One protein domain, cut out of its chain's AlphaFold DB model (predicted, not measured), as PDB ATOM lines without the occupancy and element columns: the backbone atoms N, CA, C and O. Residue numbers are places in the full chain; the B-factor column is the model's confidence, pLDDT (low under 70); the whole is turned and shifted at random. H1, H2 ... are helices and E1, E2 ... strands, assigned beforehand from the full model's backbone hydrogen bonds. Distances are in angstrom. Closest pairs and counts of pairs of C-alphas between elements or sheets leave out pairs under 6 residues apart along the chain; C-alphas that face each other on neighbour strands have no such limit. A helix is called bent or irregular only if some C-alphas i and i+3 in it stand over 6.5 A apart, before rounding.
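Overview. This is residues 297 to 427 of the 428 residues of an uncharacterized protein of Bdellovibrionaceae bacterium (UniProt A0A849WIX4). Two long helices, H1 and H3, lie side by side and run opposite ways, forming an elongated slab with the short helix H2 at one end of H1 and H4 near the other. The small hairpin E1 and E2 packs through E1 on H1, and H5 follows it, crossing H3. The printed part has 131 residues with five named helices and two strands, in the order H1, H2, H3, H4, E1, E2, H5; the two-strand sheet E1 - E2 is antiparallel and the class is mostly helix. The whole is compact, with a radius of gyration of the C-alphas of 16.1 A, and spans 54 by 29 by 23 A.

Arrangement. H1, residues 297 to 327, is the hub, touching three other helices. With residues 317 to 321 alone it touches H2, residues 335 to 341, at a steep tilt of 56 degrees, the closest C-alphas being those of Ala 321 and Tyr 341, 5.0 A apart. It touches H3, residues 344 to 367, at a shallow tilt of 17 degrees, opposite ways; the closest C-alphas, of Leu 307 and Tyr 353, are 5.9 A apart. H3 has a kink of 45 degrees near residue 361 and is irregular, with C-alphas 363 and 366 8.2 A apart. H1 and H4, residues 370 to 381, only just touch, with 3 pairs of C-alphas within 8 A; the closest are those of Asn 297 and Asn 372, 6.9 A apart. E1, residues 391 to 395, and E2, residues 398 to 401, form an antiparallel hairpin, with N 392 and O 400 at 2.9 A and N 394 and O 398 at 3.0 A, within hydrogen-bond range. The closest C-alphas of H1 and E1, those of Met 315 and Trp 394, are 6.0 A apart, while H1 and E2 are apart. H5, residues 402 to 410, touches H4 at a steep tilt of 52 degrees, with the C-alphas of Leu 379 and Gly 403 closest at 3.8 A. H3 and H5 only just touch, with 3 pairs of C-alphas within 8 A, the closest those of Met 351 and Phe 409 at 6.9 A. Every O i to N i+4 pair is within hydrogen-bond range in H1, H2, H4 and H5, and 18 of 20 in H3.

Along the chain. H1 runs 45.4 A from C-alpha 297 at (-30.380, 78.692, 121.222) to C-alpha 327 at (8.140, 99.885, 109.885). H3 measures 34.0 A, H4 16.7 A, E1 12.3 A and H5 12.2 A, the last ending at C-alpha 410, (-21.876, 89.532, 101.450).

Size, cuts and confidence. The C-alphas of Lys 329 and Tyr 366 are the two farthest apart, 54.7 A. The printed part has no cut, and no link between named elements is long. Residues 411 to 427 hold no named element. Mean pLDDT of the printed part is 92.0; residues 382 to 387 are under 70.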
ATOM      1  N   ASN A 297     -30.802  77.364 120.775       94.69
ATOM      2  CA  ASN A 297     -30.380  78.692 121.222       94.69
ATOM      3  C   ASN A 297     -28.881  78.751 121.516       94.69
ATOM      4  O   ASN A 297     -28.202  79.612 120.977       94.69
ATOM      5  N   GLU A 298     -28.347  77.808 122.294       92.69
ATOM      6  CA  GLU A 298     -26.916  77.812 122.622       92.69
ATOM      7  C   GLU A 298     -26.043  77.575 121.384       92.69
ATOM      8  O   GLU A 298     -24.993  78.196 121.242       92.69
ATOM      9  N   LYS A 299     -26.471  76.700 120.459       91.94
ATOM     10  CA  LYS A 299     -25.764  76.507 119.179       91.94
ATOM     11  C   LYS A 299     -25.722  77.803 118.372       91.94
ATOM     12  O   LYS A 299     -24.686  78.141 117.806       91.94
ATOM     13  N   PHE A 300     -26.850  78.507 118.316       94.12
ATOM     14  CA  PHE A 300     -26.975  79.771 117.605       94.12
ATOM     15  C   PHE A 300     -26.120  80.875 118.245       94.12
ATOM     16  O   PHE A 300     -25.402  81.578 117.540       94.12
ATOM     17  N   GLU A 301     -26.125  80.972 119.574       93.56
ATOM     18  CA  GLU A 301     -25.293  81.910 120.337       93.56
ATOM     19  C   GLU A 301     -23.796  81.657 120.122       93.56
ATOM     20  O   GLU A 301     -23.060  82.609 119.901       93.56
ATOM     21  N   TYR A 302     -23.336  80.402 120.069       92.62
ATOM     22  CA  TYR A 302     -21.912  80.129 119.808       92.62
ATOM     23  C   TYR A 302     -21.491  80.534 118.398       92.62
ATOM     24  O   TYR A 302     -20.387  81.038 118.217       92.62
ATOM     25  N   LEU A 303     -22.364  80.360 117.399       93.00
ATOM     26  CA  LEU A 303     -22.091  80.857 116.047       93.00
ATOM     27  C   LEU A 303     -21.974  82.385 116.022       93.00
ATOM     28  O   LEU A 303     -21.128  82.912 115.301       93.00
ATOM     29  N   LEU A 304     -22.804  83.089 116.796       94.38
ATOM     30  CA  LEU A 304     -22.731  84.542 116.936       94.38
ATOM     31  C   LEU A 304     -21.453  84.984 117.660       94.38
ATOM     32  O   LEU A 304     -20.765  85.882 117.169       94.38
ATOM     33  N   ASP A 305     -21.121  84.344 118.782       93.06
ATOM     34  CA  ASP A 305     -19.913  84.615 119.563       93.06
ATOM     35  C   ASP A 305     -18.652  84.391 118.715       93.06
ATOM     36  O   ASP A 305     -17.791  85.269 118.641       93.06
ATOM     37  N   ASP A 306     -18.559  83.258 118.011       92.56
ATOM     38  CA  ASP A 306     -17.422  82.952 117.140       92.56
ATOM     39  C   ASP A 306     -17.339  83.922 115.959       92.56
ATOM     40  O   ASP A 306     -16.250  84.389 115.623       92.56
ATOM     41  N   LEU A 307     -18.467  84.287 115.341       94.56
ATOM     42  CA  LEU A 307     -18.477  85.264 114.253       94.56
ATOM     43  C   LEU A 307     -18.000  86.642 114.735       94.56
ATOM     44  O   LEU A 307     -17.137  87.245 114.093       94.56
ATOM     45  N   CYS A 308     -18.521  87.123 115.868       94.44
ATOM     46  CA  CYS A 308     -18.057  88.352 116.510       94.44
ATOM     47  C   CYS A 308     -16.553  88.280 116.779       94.44
ATOM     48  O   CYS A 308     -15.801  89.203 116.449       94.44
ATOM     49  N   MET A 309     -16.094  87.138 117.296       93.81
ATOM     50  CA  MET A 309     -14.694  86.943 117.609       93.81
ATOM     51  C   MET A 309     -13.820  87.056 116.351       93.81
ATOM     52  O   MET A 309     -12.882  87.857 116.292       93.81
ATOM     53  N   LYS A 310     -14.185  86.354 115.274       93.81
ATOM     54  CA  LYS A 310     -13.442  86.399 114.008       93.81
ATOM     55  C   LYS A 310     -13.332  87.812 113.429       93.81
ATOM     56  O   LYS A 310     -12.301  88.133 112.831       93.81
ATOM     57  N   MET A 311     -14.320  88.680 113.652       95.31
ATOM     58  CA  MET A 311     -14.230  90.091 113.256       95.31
ATOM     59  C   MET A 311     -13.178  90.869 114.062       95.31
ATOM     60  O   MET A 311     -12.392  91.619 113.479       95.31
ATOM     61  N   HIS A 312     -13.110  90.672 115.381       93.06
ATOM     62  CA  HIS A 312     -12.082  91.301 116.219       93.06
ATOM     63  C   HIS A 312     -10.675  90.767 115.919       93.06
ATOM     64  O   HIS A 312      -9.720  91.541 115.861       93.06
ATOM     65  N   GLU A 313     -10.526  89.465 115.660       92.75
ATOM     66  CA  GLU A 313      -9.255  88.903 115.177       92.75
ATOM     67  C   GLU A 313      -8.798  89.583 113.889       92.75
ATOM     68  O   GLU A 313      -7.633  89.964 113.750       92.75
ATOM     69  N   ARG A 314      -9.721  89.740 112.935       94.81
ATOM     70  CA  ARG A 314      -9.446  90.396 111.661       94.81
ATOM     71  C   ARG A 314      -8.959  91.829 111.865       94.81
ATOM     72  O   ARG A 314      -7.967  92.208 111.246       94.81
ATOM     73  N   MET A 315      -9.606  92.592 112.748       93.81
ATOM     74  CA  MET A 315      -9.166  93.941 113.117       93.81
ATOM     75  C   MET A 315      -7.710  93.958 113.568       93.81
ATOM     76  O   MET A 315      -6.917  94.728 113.026       93.81
ATOM     77  N   ASN A 316      -7.345  93.087 114.503       91.00
ATOM     78  CA  ASN A 316      -5.988  93.061 115.039       91.00
ATOM     79  C   ASN A 316      -4.946  92.766 113.954       91.00
ATOM     80  O   ASN A 316      -3.912  93.428 113.907       91.00
ATOM     81  N   VAL A 317      -5.242  91.865 113.014       93.31
ATOM     82  CA  VAL A 317      -4.332  91.584 111.889       93.31
ATOM     83  C   VAL A 317      -4.216  92.758 110.920       93.31
ATOM     84  O   VAL A 317      -3.135  93.001 110.386       93.31
ATOM     85  N   ILE A 318      -5.291  93.514 110.693       94.50
ATOM     86  CA  ILE A 318      -5.234  94.720 109.855       94.50
ATOM     87  C   ILE A 318      -4.354  95.788 110.507       94.50
ATOM     88  O   ILE A 318      -3.528  96.391 109.821       94.50
ATOM     89  N   ILE A 319      -4.491  95.982 111.820       91.44
ATOM     90  CA  ILE A 319      -3.643  96.895 112.595       91.44
ATOM     91  C   ILE A 319      -2.178  96.444 112.523       91.44
ATOM     92  O   ILE A 319      -1.305  97.246 112.193       91.44
ATOM     93  N   ASP A 320      -1.904  95.158 112.760       91.25
ATOM     94  CA  ASP A 320      -0.545  94.609 112.711       91.25
ATOM     95  C   ASP A 320       0.075  94.743 111.307       91.25
ATOM     96  O   ASP A 320       1.249  95.093 111.180       91.25
ATOM     97  N   ALA A 321      -0.714  94.557 110.245       92.75
ATOM     98  CA  ALA A 321      -0.279  94.769 108.865       92.75
ATOM     99  C   ALA A 321       0.096  96.232 108.581       92.75
ATOM    100  O   ALA A 321       1.119  96.494 107.947       92.75
ATOM    101  N   ALA A 322      -0.711  97.185 109.060       91.12
ATOM    102  CA  ALA A 322      -0.447  98.611 108.888       91.12
ATOM    103  C   ALA A 322       0.852  99.028 109.601       91.12
ATOM    104  O   ALA A 322       1.717  99.654 108.987       91.12
ATOM    105  N   LEU A 323       1.029  98.592 110.853       90.75
ATOM    106  CA  LEU A 323       2.255  98.812 111.626       90.75
ATOM    107  C   LEU A 323       3.481  98.189 110.944       90.75
ATOM    108  O   LEU A 323       4.560  98.782 110.907       90.75
ATOM    109  N   ALA A 324       3.335  96.990 110.376       92.00
ATOM    110  CA  ALA A 324       4.416  96.336 109.653       92.00
ATOM    111  C   ALA A 324       4.812  97.104 108.379       92.00
ATOM    112  O   ALA A 324       6.005  97.281 108.131       92.00
ATOM    113  N   LEU A 325       3.852  97.610 107.596       91.62
ATOM    114  CA  LEU A 325       4.137  98.432 106.410       91.62
ATOM    115  C   LEU A 325       4.856  99.739 106.762       91.62
ATOM    116  O   LEU A 325       5.807 100.123 106.071       91.62
ATOM    117  N   GLU A 326       4.431 100.397 107.841       91.50
ATOM    118  CA  GLU A 326       5.064 101.617 108.345       91.50
ATOM    119  C   GLU A 326       6.528 101.359 108.728       91.50
ATOM    120  O   GLU A 326       7.434 102.037 108.235       91.50
ATOM    121  N   ASN A 327       6.786 100.296 109.497       91.56
ATOM    122  CA  ASN A 327       8.140  99.885 109.885       91.56
ATOM    123  C   ASN A 327       9.029  99.540 108.680       91.56
ATOM    124  O   ASN A 327      10.245  99.749 108.713       91.56
ATOM    125  N   LYS A 328       8.439  99.052 107.583       92.12
ATOM    126  CA  LYS A 328       9.154  98.772 106.330       92.12
ATOM    127  C   LYS A 328       9.366 100.006 105.452       92.12
ATOM    128  O   LYS A 328       9.980  99.873 104.391       92.12
ATOM    129  N   LYS A 329       8.914 101.195 105.873       89.75
ATOM    130  CA  LYS A 329       9.028 102.460 105.126       89.75
ATOM    131  C   LYS A 329       8.507 102.329 103.687       89.75
ATOM    132  O   LYS A 329       9.143 102.790 102.743       89.75
ATOM    133  N   GLY A 330       7.390 101.619 103.516       75.38
ATOM    134  CA  GLY A 330       6.757 101.400 102.210       75.38
ATOM    135  C   GLY A 330       7.413 100.337 101.318       75.38
ATOM    136  O   GLY A 330       6.978 100.151 100.182       75.38
ATOM    137  N   LYS A 331       8.434  99.605 101.794       89.44
ATOM    138  CA  LYS A 331       8.945  98.426 101.073       89.44
ATOM    139  C   LYS A 331       7.889  97.320 101.045       89.44
ATOM    140  O   LYS A 331       7.160  97.121 102.015       89.44
ATOM    141  N   ARG A 332       7.860  96.558  99.947       92.00
ATOM    142  CA  ARG A 332       6.966  95.400  99.796       92.00
ATOM    143  C   ARG A 332       7.271  94.319 100.836       92.00
ATOM    144  O   ARG A 332       8.419  94.136 101.249       92.00
ATOM    145  N   PHE A 333       6.225  93.604 101.226       94.81
ATOM    146  CA  PHE A 333       6.336  92.369 101.983       94.81
ATOM    147  C   PHE A 333       6.974  91.268 101.136       94.81
ATOM    148  O   PHE A 333       6.809  91.227  99.914       94.81
ATOM    149  N   THR A 334       7.703  90.372 101.799       95.44
ATOM    150  CA  THR A 334       8.017  89.052 101.248       95.44
ATOM    151  C   THR A 334       6.728  88.241 101.106       95.44
ATOM    152  O   THR A 334       5.698  88.606 101.668       95.44
ATOM    153  N   GLU A 335       6.769  87.124 100.386       93.50
ATOM    154  CA  GLU A 335       5.615  86.223 100.259       93.50
ATOM    155  C   GLU A 335       5.101  85.755 101.630       93.50
ATOM    156  O   GLU A 335       3.926  85.915 101.941       93.50
ATOM    157  N   ALA A 336       6.003  85.312 102.511       91.00
ATOM    158  CA  ALA A 336       5.642  84.873 103.858       91.00
ATOM    159  C   ALA A 336       5.018  85.991 104.711       91.00
ATOM    160  O   ALA A 336       4.094  85.746 105.480       91.00
ATOM    161  N   GLU A 337       5.512  87.226 104.594       93.56
ATOM    162  CA  GLU A 337       4.917  88.376 105.281       93.56
ATOM    163  C   GLU A 337       3.567  88.763 104.672       93.56
ATOM    164  O   GLU A 337       2.642  89.111 105.401       93.56
ATOM    165  N   PHE A 338       3.433  88.694 103.347       94.94
ATOM    166  CA  PHE A 338       2.171  88.957 102.670       94.94
ATOM    167  C   PHE A 338       1.100  87.971 103.136       94.94
ATOM    168  O   PHE A 338       0.013  88.398 103.524       94.94
ATOM    169  N   ASP A 339       1.426  86.681 103.190       91.19
ATOM    170  CA  ASP A 339       0.534  85.639 103.700       91.19
ATOM    171  C   ASP A 339       0.184  85.849 105.176       91.19
ATOM    172  O   ASP A 339      -0.955  85.621 105.589       91.19
ATOM    173  N   LEU A 340       1.147  86.325 105.971       91.38
ATOM    174  CA  LEU A 340       0.959  86.606 107.390       91.38
ATOM    175  C   LEU A 340      -0.013  87.770 107.636       91.38
ATOM    176  O   LEU A 340      -0.858  87.689 108.530       91.38
ATOM    177  N   TYR A 341       0.114  88.847 106.859       94.88
ATOM    178  CA  TYR A 341      -0.634  90.097 107.042       94.88
ATOM    179  C   TYR A 341      -1.909  90.197 106.186       94.88
ATOM    180  O   TYR A 341      -2.768  91.060 106.425       94.88
ATOM    181  N   SER A 342      -2.062  89.309 105.205       95.12
ATOM    182  CA  SER A 342      -3.304  89.112 104.461       95.12
ATOM    183  C   SER A 342      -4.406  88.566 105.367       95.12
ATOM    184  O   SER A 342      -4.182  87.753 106.268       95.12
ATOM    185  N   THR A 343      -5.642  88.992 105.112       96.12
ATOM    186  CA  THR A 343      -6.820  88.435 105.794       96.12
ATOM    187  C   THR A 343      -7.553  87.405 104.949       96.12
ATOM    188  O   THR A 343      -8.574  86.912 105.402       96.12
ATOM    189  N   TYR A 344      -7.036  86.994 103.783       94.75
ATOM    190  CA  TYR A 344      -7.764  86.135 102.833       94.75
ATOM    191  C   TYR A 344      -8.400  84.900 103.487       94.75
ATOM    192  O   TYR A 344      -9.597  84.658 103.337       94.75
ATOM    193  N   ARG A 345      -7.625  84.142 104.276       87.94
ATOM    194  CA  ARG A 345      -8.163  82.950 104.947       87.94
ATOM    195  C   ARG A 345      -9.151  83.292 106.065       87.94
ATOM    196  O   ARG A 345     -10.129  82.577 106.236       87.94
ATOM    197  N   ARG A 346      -8.917  84.380 106.799       91.50
ATOM    198  CA  ARG A 346      -9.833  84.851 107.850       91.50
ATOM    199  C   ARG A 346     -11.158  85.299 107.258       91.50
ATOM    200  O   ARG A 346     -12.200  84.961 107.794       91.50
ATOM    201  N   ASP A 347     -11.107  85.996 106.132       96.25
ATOM    202  CA  ASP A 347     -12.274  86.481 105.404       96.25
ATOM    203  C   ASP A 347     -13.102  85.304 104.865       96.25
ATOM    204  O   ASP A 347     -14.329  85.323 104.940       96.25
ATOM    205  N   PHE A 348     -12.434  84.238 104.407       92.06
ATOM    206  CA  PHE A 348     -13.083  82.971 104.061       92.06
ATOM    207  C   PHE A 348     -13.761  82.306 105.273       92.06
ATOM    208  O   PHE A 348     -14.921  81.895 105.186       92.06
ATOM    209  N   ASP A 349     -13.063  82.219 106.409       89.44
ATOM    210  CA  ASP A 349     -13.616  81.626 107.630       89.44
ATOM    211  C   ASP A 349     -14.820  82.459 108.141       89.44
ATOM    212  O   ASP A 349     -15.873  81.895 108.428       89.44
ATOM    213  N   ILE A 350     -14.730  83.796 108.151       94.94
ATOM    214  CA  ILE A 350     -15.832  84.717 108.497       94.94
ATOM    215  C   ILE A 350     -17.043  84.497 107.589       94.94
ATOM    216  O   ILE A 350     -18.165  84.362 108.077       94.94
ATOM    217  N   MET A 351     -16.831  84.415 106.273       95.75
ATOM    218  CA  MET A 351     -17.908  84.143 105.320       95.75
ATOM    219  C   MET A 351     -18.585  82.794 105.599       95.75
ATOM    220  O   MET A 351     -19.809  82.692 105.534       95.75
ATOM    221  N   THR A 352     -17.806  81.777 105.970       91.44
ATOM    222  CA  THR A 352     -18.328  80.457 106.350       91.44
ATOM    223  C   THR A 352     -19.225  80.547 107.589       91.44
ATOM    224  O   THR A 352     -20.302  79.952 107.609       91.44
ATOM    225  N   TYR A 353     -18.831  81.322 108.607       93.25
ATOM    226  CA  TYR A 353     -19.670  81.563 109.788       93.25
ATOM    227  C   TYR A 353     -20.950  82.332 109.448       93.25
ATOM    228  O   TYR A 353     -22.017  81.943 109.915       93.25
ATOM    229  N   ILE A 354     -20.878  83.358 108.591       96.00
ATOM    230  CA  ILE A 354     -22.065  84.090 108.112       96.00
ATOM    231  C   ILE A 354     -23.047  83.130 107.431       96.00
ATOM    232  O   ILE A 354     -24.232  83.117 107.753       96.00
ATOM    233  N   GLN A 355     -22.559  82.288 106.519       95.12
ATOM    234  CA  GLN A 355     -23.395  81.330 105.792       95.12
ATOM    235  C   GLN A 355     -24.046  80.304 106.722       95.12
ATOM    236  O   GLN A 355     -25.235  80.016 106.576       95.12
ATOM    237  N   ARG A 356     -23.286  79.778 107.692       93.19
ATOM    238  CA  ARG A 356     -23.798  78.845 108.705       93.19
ATOM    239  C   ARG A 356     -24.858  79.497 109.579       93.19
ATOM    240  O   ARG A 356     -25.922  78.916 109.746       93.19
ATOM    241  N   LEU A 357     -24.603  80.707 110.072       94.75
ATOM    242  CA  LEU A 357     -25.558  81.469 110.875       94.75
ATOM    243  C   LEU A 357     -26.872  81.690 110.112       94.75
ATOM    244  O   LEU A 357     -27.951  81.407 110.635       94.75
ATOM    245  N   ASP A 358     -26.778  82.124 108.852       95.69
ATOM    246  CA  ASP A 358     -27.934  82.350 107.984       95.69
ATOM    247  C   ASP A 358     -28.726  81.062 107.726       95.69
ATOM    248  O   ASP A 358     -29.960  81.060 107.727       95.69
ATOM    249  N   GLN A 359     -28.022  79.953 107.489       95.62
ATOM    250  CA  GLN A 359     -28.633  78.646 107.285       95.62
ATOM    251  C   GLN A 359     -29.340  78.157 108.550       95.62
ATOM    252  O   GLN A 359     -30.520  77.808 108.485       95.62
ATOM    253  N   THR A 360     -28.659  78.190 109.699       94.31
ATOM    254  CA  THR A 360     -29.230  77.801 110.991       94.31
ATOM    255  C   THR A 360     -30.482  78.610 111.293       94.31
ATOM    256  O   THR A 360     -31.502  78.027 111.653       94.31
ATOM    257  N   TYR A 361     -30.461  79.929 111.076       96.31
ATOM    258  CA  TYR A 361     -31.655  80.745 111.269       96.31
ATOM    259  C   TYR A 361     -32.801  80.310 110.349       96.31
ATOM    260  O   TYR A 361     -33.903  80.045 110.828       96.31
ATOM    261  N   ARG A 362     -32.566  80.177 109.036       96.88
ATOM    262  CA  ARG A 362     -33.616  79.765 108.084       96.88
ATOM    263  C   ARG A 362     -34.254  78.427 108.456       96.88
ATOM    264  O   ARG A 362     -35.475  78.306 108.415       96.88
ATOM    265  N   GLU A 363     -33.438  77.445 108.824       97.19
ATOM    266  CA  GLU A 363     -33.889  76.078 109.092       97.19
ATOM    267  C   GLU A 363     -34.481  75.897 110.491       97.19
ATOM    268  O   GLU A 363     -35.347  75.044 110.682       97.19
ATOM    269  N   LYS A 364     -34.010  76.664 111.481       97.25
ATOM    270  CA  LYS A 364     -34.299  76.429 112.904       97.25
ATOM    271  C   LYS A 364     -34.958  77.611 113.610       97.25
ATOM    272  O   LYS A 364     -35.181  77.512 114.811       97.25
ATOM    273  N   ARG A 365     -35.344  78.692 112.912       96.62
ATOM    274  CA  ARG A 365     -35.942  79.903 113.527       96.62
ATOM    275  C   ARG A 365     -37.056  79.621 114.536       96.62
ATOM    276  O   ARG A 365     -37.126  80.299 115.550       96.62
ATOM    277  N   TYR A 366     -37.904  78.623 114.282       96.75
ATOM    278  CA  TYR A 366     -39.048  78.278 115.134       96.75
ATOM    279  C   TYR A 366     -38.650  77.578 116.445       96.75
ATOM    280  O   TYR A 366     -39.470  77.471 117.351       96.75
ATOM    281  N   LEU A 367     -37.405  77.106 116.545       97.19
ATOM    282  CA  LEU A 367     -36.808  76.524 117.750       97.19
ATOM    283  C   LEU A 367     -35.976  77.547 118.538       97.19
ATOM    284  O   LEU A 367     -35.551  77.263 119.658       97.19
ATOM    285  N   LEU A 368     -35.721  78.723 117.958       97.00
ATOM    286  CA  LEU A 368     -34.988  79.799 118.613       97.00
ATOM    287  C   LEU A 368     -35.920  80.607 119.515       97.00
ATOM    288  O   LEU A 368     -37.090  80.832 119.204       97.00
ATOM    289  N   SER A 369     -35.372  81.089 120.625       97.06
ATOM    290  CA  SER A 369     -36.043  82.017 121.528       97.06
ATOM    291  C   SER A 369     -36.372  83.333 120.809       97.06
ATOM    292  O   SER A 369     -35.658  83.712 119.875       97.06
ATOM    293  N   PRO A 370     -37.393  84.083 121.262       96.88
ATOM    294  CA  PRO A 370     -37.683  85.411 120.722       96.88
ATOM    295  C   PRO A 370     -36.463  86.342 120.730       96.88
ATOM    296  O   PRO A 370     -36.241  87.061 119.764       96.88
ATOM    297  N   ASN A 371     -35.624  86.268 121.769       94.94
ATOM    298  CA  ASN A 371     -34.397  87.059 121.865       94.94
ATOM    299  C   ASN A 371     -33.413  86.756 120.723       94.94
ATOM    300  O   ASN A 371     -32.979  87.666 120.023       94.94
ATOM    301  N   ASN A 372     -33.114  85.477 120.479       95.31
ATOM    302  CA  ASN A 372     -32.194  85.082 119.406       95.31
ATOM    303  C   ASN A 372     -32.775  85.360 118.017       95.31
ATOM    304  O   ASN A 372     -32.034  85.674 117.084       95.31
ATOM    305  N   GLN A 373     -34.104  85.319 117.884       95.31
ATOM    306  CA  GLN A 373     -34.760  85.777 116.668       95.31
ATOM    307  C   GLN A 373     -34.569  87.279 116.442       95.31
ATOM    308  O   GLN A 373     -34.203  87.665 115.333       95.31
ATOM    309  N   THR A 374     -34.754  88.104 117.474       93.44
ATOM    310  CA  THR A 374     -34.524  89.554 117.407       93.44
ATOM    311  C   THR A 374     -33.069  89.882 117.080       93.44
ATOM    312  O   THR A 374     -32.836  90.679 116.174       93.44
ATOM    313  N   ILE A 375     -32.101  89.218 117.724       92.56
ATOM    314  CA  ILE A 375     -30.669  89.406 117.432       92.56
ATOM    315  C   ILE A 375     -30.378  89.152 115.950       92.56
ATOM    316  O   ILE A 375     -29.728  89.961 115.292       92.56
ATOM    317  N   TYR A 376     -30.893  88.059 115.380       94.06
ATOM    318  CA  TYR A 376     -30.689  87.799 113.955       94.06
ATOM    319  C   TYR A 376     -31.339  88.864 113.063       94.06
ATOM    320  O   TYR A 376     -30.751  89.268 112.064       94.06
ATOM    321  N   GLN A 377     -32.539  89.339 113.409       92.00
ATOM    322  CA  GLN A 377     -33.204  90.396 112.641       92.00
ATOM    323  C   GLN A 377     -32.401  91.706 112.655       92.00
ATOM    324  O   GLN A 377     -32.298  92.355 111.616       92.00
ATOM    325  N   GLN A 378     -31.750  92.051 113.770       89.75
ATOM    326  CA  GLN A 378     -30.834  93.197 113.841       89.75
ATOM    327  C   GLN A 378     -29.637  93.041 112.886       89.75
ATOM    328  O   GLN A 378     -29.236  94.000 112.223       89.75
ATOM    329  N   LEU A 379     -29.112  91.819 112.717       90.50
ATOM    330  CA  LEU A 379     -28.043  91.548 111.746       90.50
ATOM    331  C   LEU A 379     -28.471  91.770 110.286       90.50
ATOM    332  O   LEU A 379     -27.605  91.943 109.424       90.50
ATOM    333  N   LEU A 380     -29.774  91.747 109.990       88.75
ATOM    334  CA  LEU A 380     -30.300  92.021 108.652       88.75
ATOM    335  C   LEU A 380     -30.475  93.517 108.381       88.75
ATOM    336  O   LEU A 380     -30.368  93.929 107.227       88.75
ATOM    337  N   THR A 381     -30.758  94.326 109.406       82.06
ATOM    338  CA  THR A 381     -31.204  95.715 109.221       82.06
ATOM    339  C   THR A 381     -30.101  96.765 109.316       82.06
ATOM    340  O   THR A 381     -30.379  97.909 108.983       82.06
ATOM    341  N   ALA A 382     -28.862  96.419 109.687       68.50
ATOM    342  CA  ALA A 382     -27.641  97.240 109.558       68.50
ATOM    343  C   ALA A 382     -27.735  98.730 109.990       68.50
ATOM    344  O   ALA A 382     -27.009  99.561 109.444       68.50
ATOM    345  N   THR A 383     -28.622  99.104 110.922       60.91
ATOM    346  CA  THR A 383     -29.020 100.522 111.094       60.91
ATOM    347  C   THR A 383     -28.915 101.111 112.503       60.91
ATOM    348  O   THR A 383     -29.114 102.316 112.631       60.91
ATOM    349  N   SER A 384     -28.543 100.369 113.556       63.28
ATOM    350  CA  SER A 384     -28.416 100.961 114.905       63.28
ATOM    351  C   SER A 384     -27.310 100.333 115.754       63.28
ATOM    352  O   SER A 384     -27.373  99.146 116.038       63.28
ATOM    353  N   LEU A 385     -26.371 101.166 116.228       69.94
ATOM    354  CA  LEU A 385     -25.257 100.787 117.116       69.94
ATOM    355  C   LEU A 385     -25.678 100.482 118.568       69.94
ATOM    356  O   LEU A 385     -24.880  99.942 119.329       69.94
ATOM    357  N   ASN A 386     -26.886 100.876 118.988       64.38
ATOM    358  CA  ASN A 386     -27.261 100.887 120.409       64.38
ATOM    359  C   ASN A 386     -27.736  99.529 120.950       64.38
ATOM    360  O   ASN A 386     -27.702  99.335 122.161       64.38
ATOM    361  N   ASP A 387     -28.117  98.592 120.076       67.06
ATOM    362  CA  ASP A 387     -28.664  97.278 120.457       67.06
ATOM    363  C   ASP A 387     -27.960  96.115 119.743       67.06
ATOM    364  O   ASP A 387     -28.505  95.015 119.634       67.06
ATOM    365  N   ASP A 388     -26.757  96.351 119.218       79.75
ATOM    366  CA  ASP A 388     -26.025  95.328 118.487       79.75
ATOM    367  C   ASP A 388     -25.434  94.266 119.408       79.75
ATOM    368  O   ASP A 388     -24.788  94.557 120.416       79.75
ATOM    369  N   PHE A 389     -25.554  93.014 118.972       87.50
ATOM    370  CA  PHE A 389     -24.912  91.871 119.618       87.50
ATOM    371  C   PHE A 389     -23.389  92.034 119.739       87.50
ATOM    372  O   PHE A 389     -22.783  91.617 120.724       87.50
ATOM    373  N   CYS A 390     -22.761  92.620 118.718       91.69
ATOM    374  CA  CYS A 390     -21.318  92.776 118.643       91.69
ATOM    375  C   CYS A 390     -20.959  94.047 117.877       91.69
ATOM    376  O   CYS A 390     -21.418  94.263 116.752       91.69
ATOM    377  N   LEU A 391     -20.106  94.854 118.503       92.50
ATOM    378  CA  LEU A 391     -19.579  96.095 117.964       92.50
ATOM    379  C   LEU A 391     -18.074  95.948 117.767       92.50
ATOM    380  O   LEU A 391     -17.330  95.675 118.710       92.50
ATOM    381  N   VAL A 392     -17.630  96.153 116.534       92.12
ATOM    382  CA  VAL A 392     -16.234  95.978 116.142       92.12
ATOM    383  C   VAL A 392     -15.641  97.360 115.912       92.12
ATOM    384  O   VAL A 392     -15.986  98.014 114.919       92.12
ATOM    385  N   PRO A 393     -14.791  97.862 116.828       91.56
ATOM    386  CA  PRO A 393     -14.028  99.062 116.539       91.56
ATOM    387  C   PRO A 393     -13.066  98.714 115.412       91.56
ATOM    388  O   PRO A 393     -12.617  97.580 115.321       91.56
ATOM    389  N   TRP A 394     -12.750  99.646 114.530       87.56
ATOM    390  CA  TRP A 394     -11.690  99.378 113.558       87.56
ATOM    391  C   TRP A 394     -10.838 100.591 113.227       87.56
ATOM    392  O   TRP A 394      -9.694 100.417 112.838       87.56
ATOM    393  N   ALA A 395     -11.311 101.810 113.458       86.38
ATOM    394  CA  ALA A 395     -10.481 103.011 113.419       86.38
ATOM    395  C   ALA A 395     -10.932 104.002 114.495       86.38
ATOM    396  O   ALA A 395     -11.921 103.764 115.193       86.38
ATOM    397  N   ASP A 396     -10.197 105.106 114.652       84.31
ATOM    398  CA  ASP A 396     -10.534 106.158 115.614       84.31
ATOM    399  C   ASP A 396     -11.969 106.637 115.391       84.31
ATOM    400  O   ASP A 396     -12.331 107.085 114.302       84.31
ATOM    401  N   ASN A 397     -12.797 106.505 116.431       85.75
ATOM    402  CA  ASN A 397     -14.228 106.823 116.408       85.75
ATOM    403  C   ASN A 397     -15.040 106.069 115.332       85.75
ATOM    404  O   ASN A 397     -16.148 106.479 114.989       85.75
ATOM    405  N   LYS A 398     -14.511 104.961 114.800       90.19
ATOM    406  CA  LYS A 398     -15.195 104.075 113.853       90.19
ATOM    407  C   LYS A 398     -15.519 102.761 114.544       90.19
ATOM    408  O   LYS A 398     -14.636 101.946 114.819       90.19
ATOM    409  N   LEU A 399     -16.806 102.589 114.812       92.00
ATOM    410  CA  LEU A 399     -17.404 101.402 115.393       92.00
ATOM    411  C   LEU A 399     -18.442 100.875 114.411       92.00
ATOM    412  O   LEU A 399     -19.266 101.649 113.926       92.00
ATOM    413  N   GLU A 400     -18.411  99.580 114.118       91.69
ATOM    414  CA  GLU A 400     -19.412  98.966 113.251       91.69
ATOM    415  C   GLU A 400     -20.131  97.805 113.919       91.69
ATOM    416  O   GLU A 400     -19.519  96.931 114.531       91.69
ATOM    417  N   SER A 401     -21.446  97.793 113.720       93.12
ATOM    418  CA  SER A 401     -22.321  96.661 114.000       93.12
ATOM    419  C   SER A 401     -21.867  95.409 113.256       93.12
ATOM    420  O   SER A 401     -21.458  95.484 112.087       93.12
ATOM    421  N   LEU A 402     -22.074  94.243 113.861       92.94
ATOM    422  CA  LEU A 402     -21.893  92.973 113.166       92.94
ATOM    423  C   LEU A 402     -22.801  92.844 111.926       92.94
ATOM    424  O   LEU A 402     -22.379  92.266 110.924       92.94
ATOM    425  N   GLY A 403     -24.005  93.430 111.949       93.19
ATOM    426  CA  GLY A 403     -24.923  93.461 110.802       93.19
ATOM    427  C   GLY A 403     -24.363  94.220 109.588       93.19
ATOM    428  O   GLY A 403     -24.344  93.686 108.478       93.19
ATOM    429  N   SER A 404     -23.825  95.429 109.796       93.56
ATOM    430  CA  SER A 404     -23.124  96.222 108.763       93.56
ATOM    431  C   SER A 404     -21.940  95.457 108.173       93.56
ATOM    432  O   SER A 404     -21.813  95.334 106.951       93.56
ATOM    433  N   LEU A 405     -21.099  94.868 109.031       94.69
ATOM    434  CA  LEU A 405     -19.955  94.079 108.579       94.69
ATOM    435  C   LEU A 405     -20.397  92.866 107.758       94.69
ATOM    436  O   LEU A 405     -19.865  92.637 106.671       94.69
ATOM    437  N   ARG A 406     -21.412  92.129 108.222       95.06
ATOM    438  CA  ARG A 406     -22.019  91.021 107.474       95.06
ATOM    439  C   ARG A 406     -22.479  91.477 106.087       95.06
ATOM    440  O   ARG A 406     -22.136  90.831 105.098       95.06
ATOM    441  N   ALA A 407     -23.200  92.596 105.988       94.62
ATOM    442  CA  ALA A 407     -23.656  93.140 104.709       94.62
ATOM    443  C   ALA A 407     -22.486  93.470 103.760       94.62
ATOM    444  O   ALA A 407     -22.536  93.135 102.574       94.62
ATOM    445  N   LYS A 408     -21.397  94.057 104.270       96.12
ATOM    446  CA  LYS A 408     -20.188  94.361 103.483       96.12
ATOM    447  C   LYS A 408     -19.454  93.108 103.001       96.12
ATOM    448  O   LYS A 408     -19.004  93.079 101.851       96.12
ATOM    449  N   PHE A 409     -19.365  92.073 103.841       96.69
ATOM    450  CA  PHE A 409     -18.829  90.764 103.460       96.69
ATOM    451  C   PHE A 409     -19.648  90.154 102.318       96.69
ATOM    452  O   PHE A 409     -19.083  89.787 101.286       96.69
ATOM    453  N   LEU A 410     -20.975  90.093 102.465       96.06
ATOM    454  CA  LEU A 410     -21.876  89.532 101.450       96.06
ATOM    455  C   LEU A 410     -21.826  90.314 100.130       96.06
ATOM    456  O   LEU A 410     -21.844  89.716  99.055       96.06
ATOM    457  N   ALA A 411     -21.681  91.638 100.202       97.00
ATOM    458  CA  ALA A 411     -21.514  92.509  99.042       97.00
ATOM    459  C   ALA A 411     -20.096  92.480  98.432       97.00
ATOM    460  O   ALA A 411     -19.835  93.221  97.486       97.00
ATOM    461  N   LYS A 412     -19.173  91.663  98.968       97.00
ATOM    462  CA  LYS A 412     -17.766  91.563  98.536       97.00
ATOM    463  C   LYS A 412     -17.033  92.913  98.506       97.00
ATOM    464  O   LYS A 412     -16.153  93.126  97.679       97.00
ATOM    465  N   LYS A 413     -17.385  93.827  99.417       97.38
ATOM    466  CA  LYS A 413     -16.742  95.149  99.525       97.38
ATOM    467  C   LYS A 413     -15.419  95.108 100.288       97.38
ATOM    468  O   LYS A 413     -14.619  96.026 100.190       97.38
ATOM    469  N   ILE A 414     -15.197  94.054 101.064       97.06
ATOM    470  CA  ILE A 414     -14.059  93.936 101.972       97.06
ATOM    471  C   ILE A 414     -12.824  93.426 101.230       97.06
ATOM    472  O   ILE A 414     -12.862  92.363 100.610       97.06
ATOM    473  N   SER A 415     -11.716  94.165 101.334       97.75
ATOM    474  CA  SER A 415     -10.423  93.719 100.811       97.75
ATOM    475  C   SER A 415      -9.625  92.899 101.824       97.75
ATOM    476  O   SER A 415      -9.483  93.279 102.992       97.75
ATOM    477  N   SER A 416      -9.034  91.810 101.334       97.44
ATOM    478  CA  SER A 416      -8.090  90.971 102.070       97.44
ATOM    479  C   SER A 416      -6.623  91.373 101.892       97.44
ATOM    480  O   SER A 416      -5.759  90.884 102.625       97.44
ATOM    481  N   ASN A 417      -6.337  92.258 100.934       96.81
ATOM    482  CA  ASN A 417      -4.983  92.625 100.541       96.81
ATOM    483  C   ASN A 417      -4.333  93.518 101.614       96.81
ATOM    484  O   ASN A 417      -4.876  94.581 101.923       96.81
ATOM    485  N   PRO A 418      -3.164  93.144 102.163       95.75
ATOM    486  CA  PRO A 418      -2.504  93.932 103.194       95.75
ATOM    487  C   PRO A 418      -1.991  95.297 102.713       95.75
ATOM    488  O   PRO A 418      -1.727  96.145 103.557       95.75
ATOM    489  N   TYR A 419      -1.866  95.525 101.401       95.25
ATOM    490  CA  TYR A 419      -1.450  96.813 100.828       95.25
ATOM    491  C   TYR A 419      -2.595  97.804 100.603       95.25
ATOM    492  O   TYR A 419      -2.336  98.970 100.303       95.25
ATOM    493  N   ASP A 420      -3.849  97.358 100.692       95.81
ATOM    494  CA  ASP A 420      -4.988  98.258 100.552       95.81
ATOM    495  C   ASP A 420      -5.130  99.162 101.782       95.81
ATOM    496  O   ASP A 420      -4.706  98.820 102.890       95.81
ATOM    497  N   SER A 421      -5.751 100.330 101.587       93.38
ATOM    498  CA  SER A 421      -5.991 101.275 102.676       93.38
ATOM    499  C   SER A 421      -6.819 100.637 103.788       93.38
ATOM    500  O   SER A 421      -7.643  99.750 103.549       93.38
ATOM    501  N   PHE A 422      -6.638 101.137 105.010       91.88
ATOM    502  CA  PHE A 422      -7.388 100.663 106.169       91.88
ATOM    503  C   PHE A 422      -8.905 100.676 105.898       91.88
ATOM    504  O   PHE A 422      -9.570  99.663 106.088       91.88
ATOM    505  N   ALA A 423      -9.419 101.780 105.347       94.75
ATOM    506  CA  ALA A 423     -10.825 101.961 104.982       94.75
ATOM    507  C   ALA A 423     -11.309 100.931 103.938       94.75
ATOM    508  O   ALA A 423     -12.303 100.237 104.159       94.75
ATOM    509  N   LYS A 424     -10.541 100.707 102.861       96.62
ATOM    510  CA  LYS A 424     -10.873  99.716 101.821       96.62
ATOM    511  C   LYS A 424     -10.876  98.283 102.360       96.62
ATOM    512  O   LYS A 424     -11.695  97.452 101.963       96.62
ATOM    513  N   ARG A 425      -9.999  97.972 103.320       96.12
ATOM    514  CA  ARG A 425     -10.015  96.683 104.032       96.12
ATOM    515  C   ARG A 425     -11.245  96.515 104.928       96.12
ATOM    516  O   ARG A 425     -11.498  95.395 105.354       96.12
ATOM    517  N   TRP A 426     -12.040  97.555 105.156       95.50
ATOM    518  CA  TRP A 426     -13.345  97.513 105.829       95.50
ATOM    519  C   TRP A 426     -14.516  97.877 104.908       95.50
ATOM    520  O   TRP A 426     -15.628  98.110 105.379       95.50
ATOM    521  N   GLY A 427     -14.294  97.861 103.590       94.94
ATOM    522  CA  GLY A 427     -15.330  98.074 102.583       94.94
ATOM    523  C   GLY A 427     -15.873  99.496 102.501       94.94
ATOM    524  O   GLY A 427     -17.039  99.658 102.131       94.94
TER     525      GLY A 427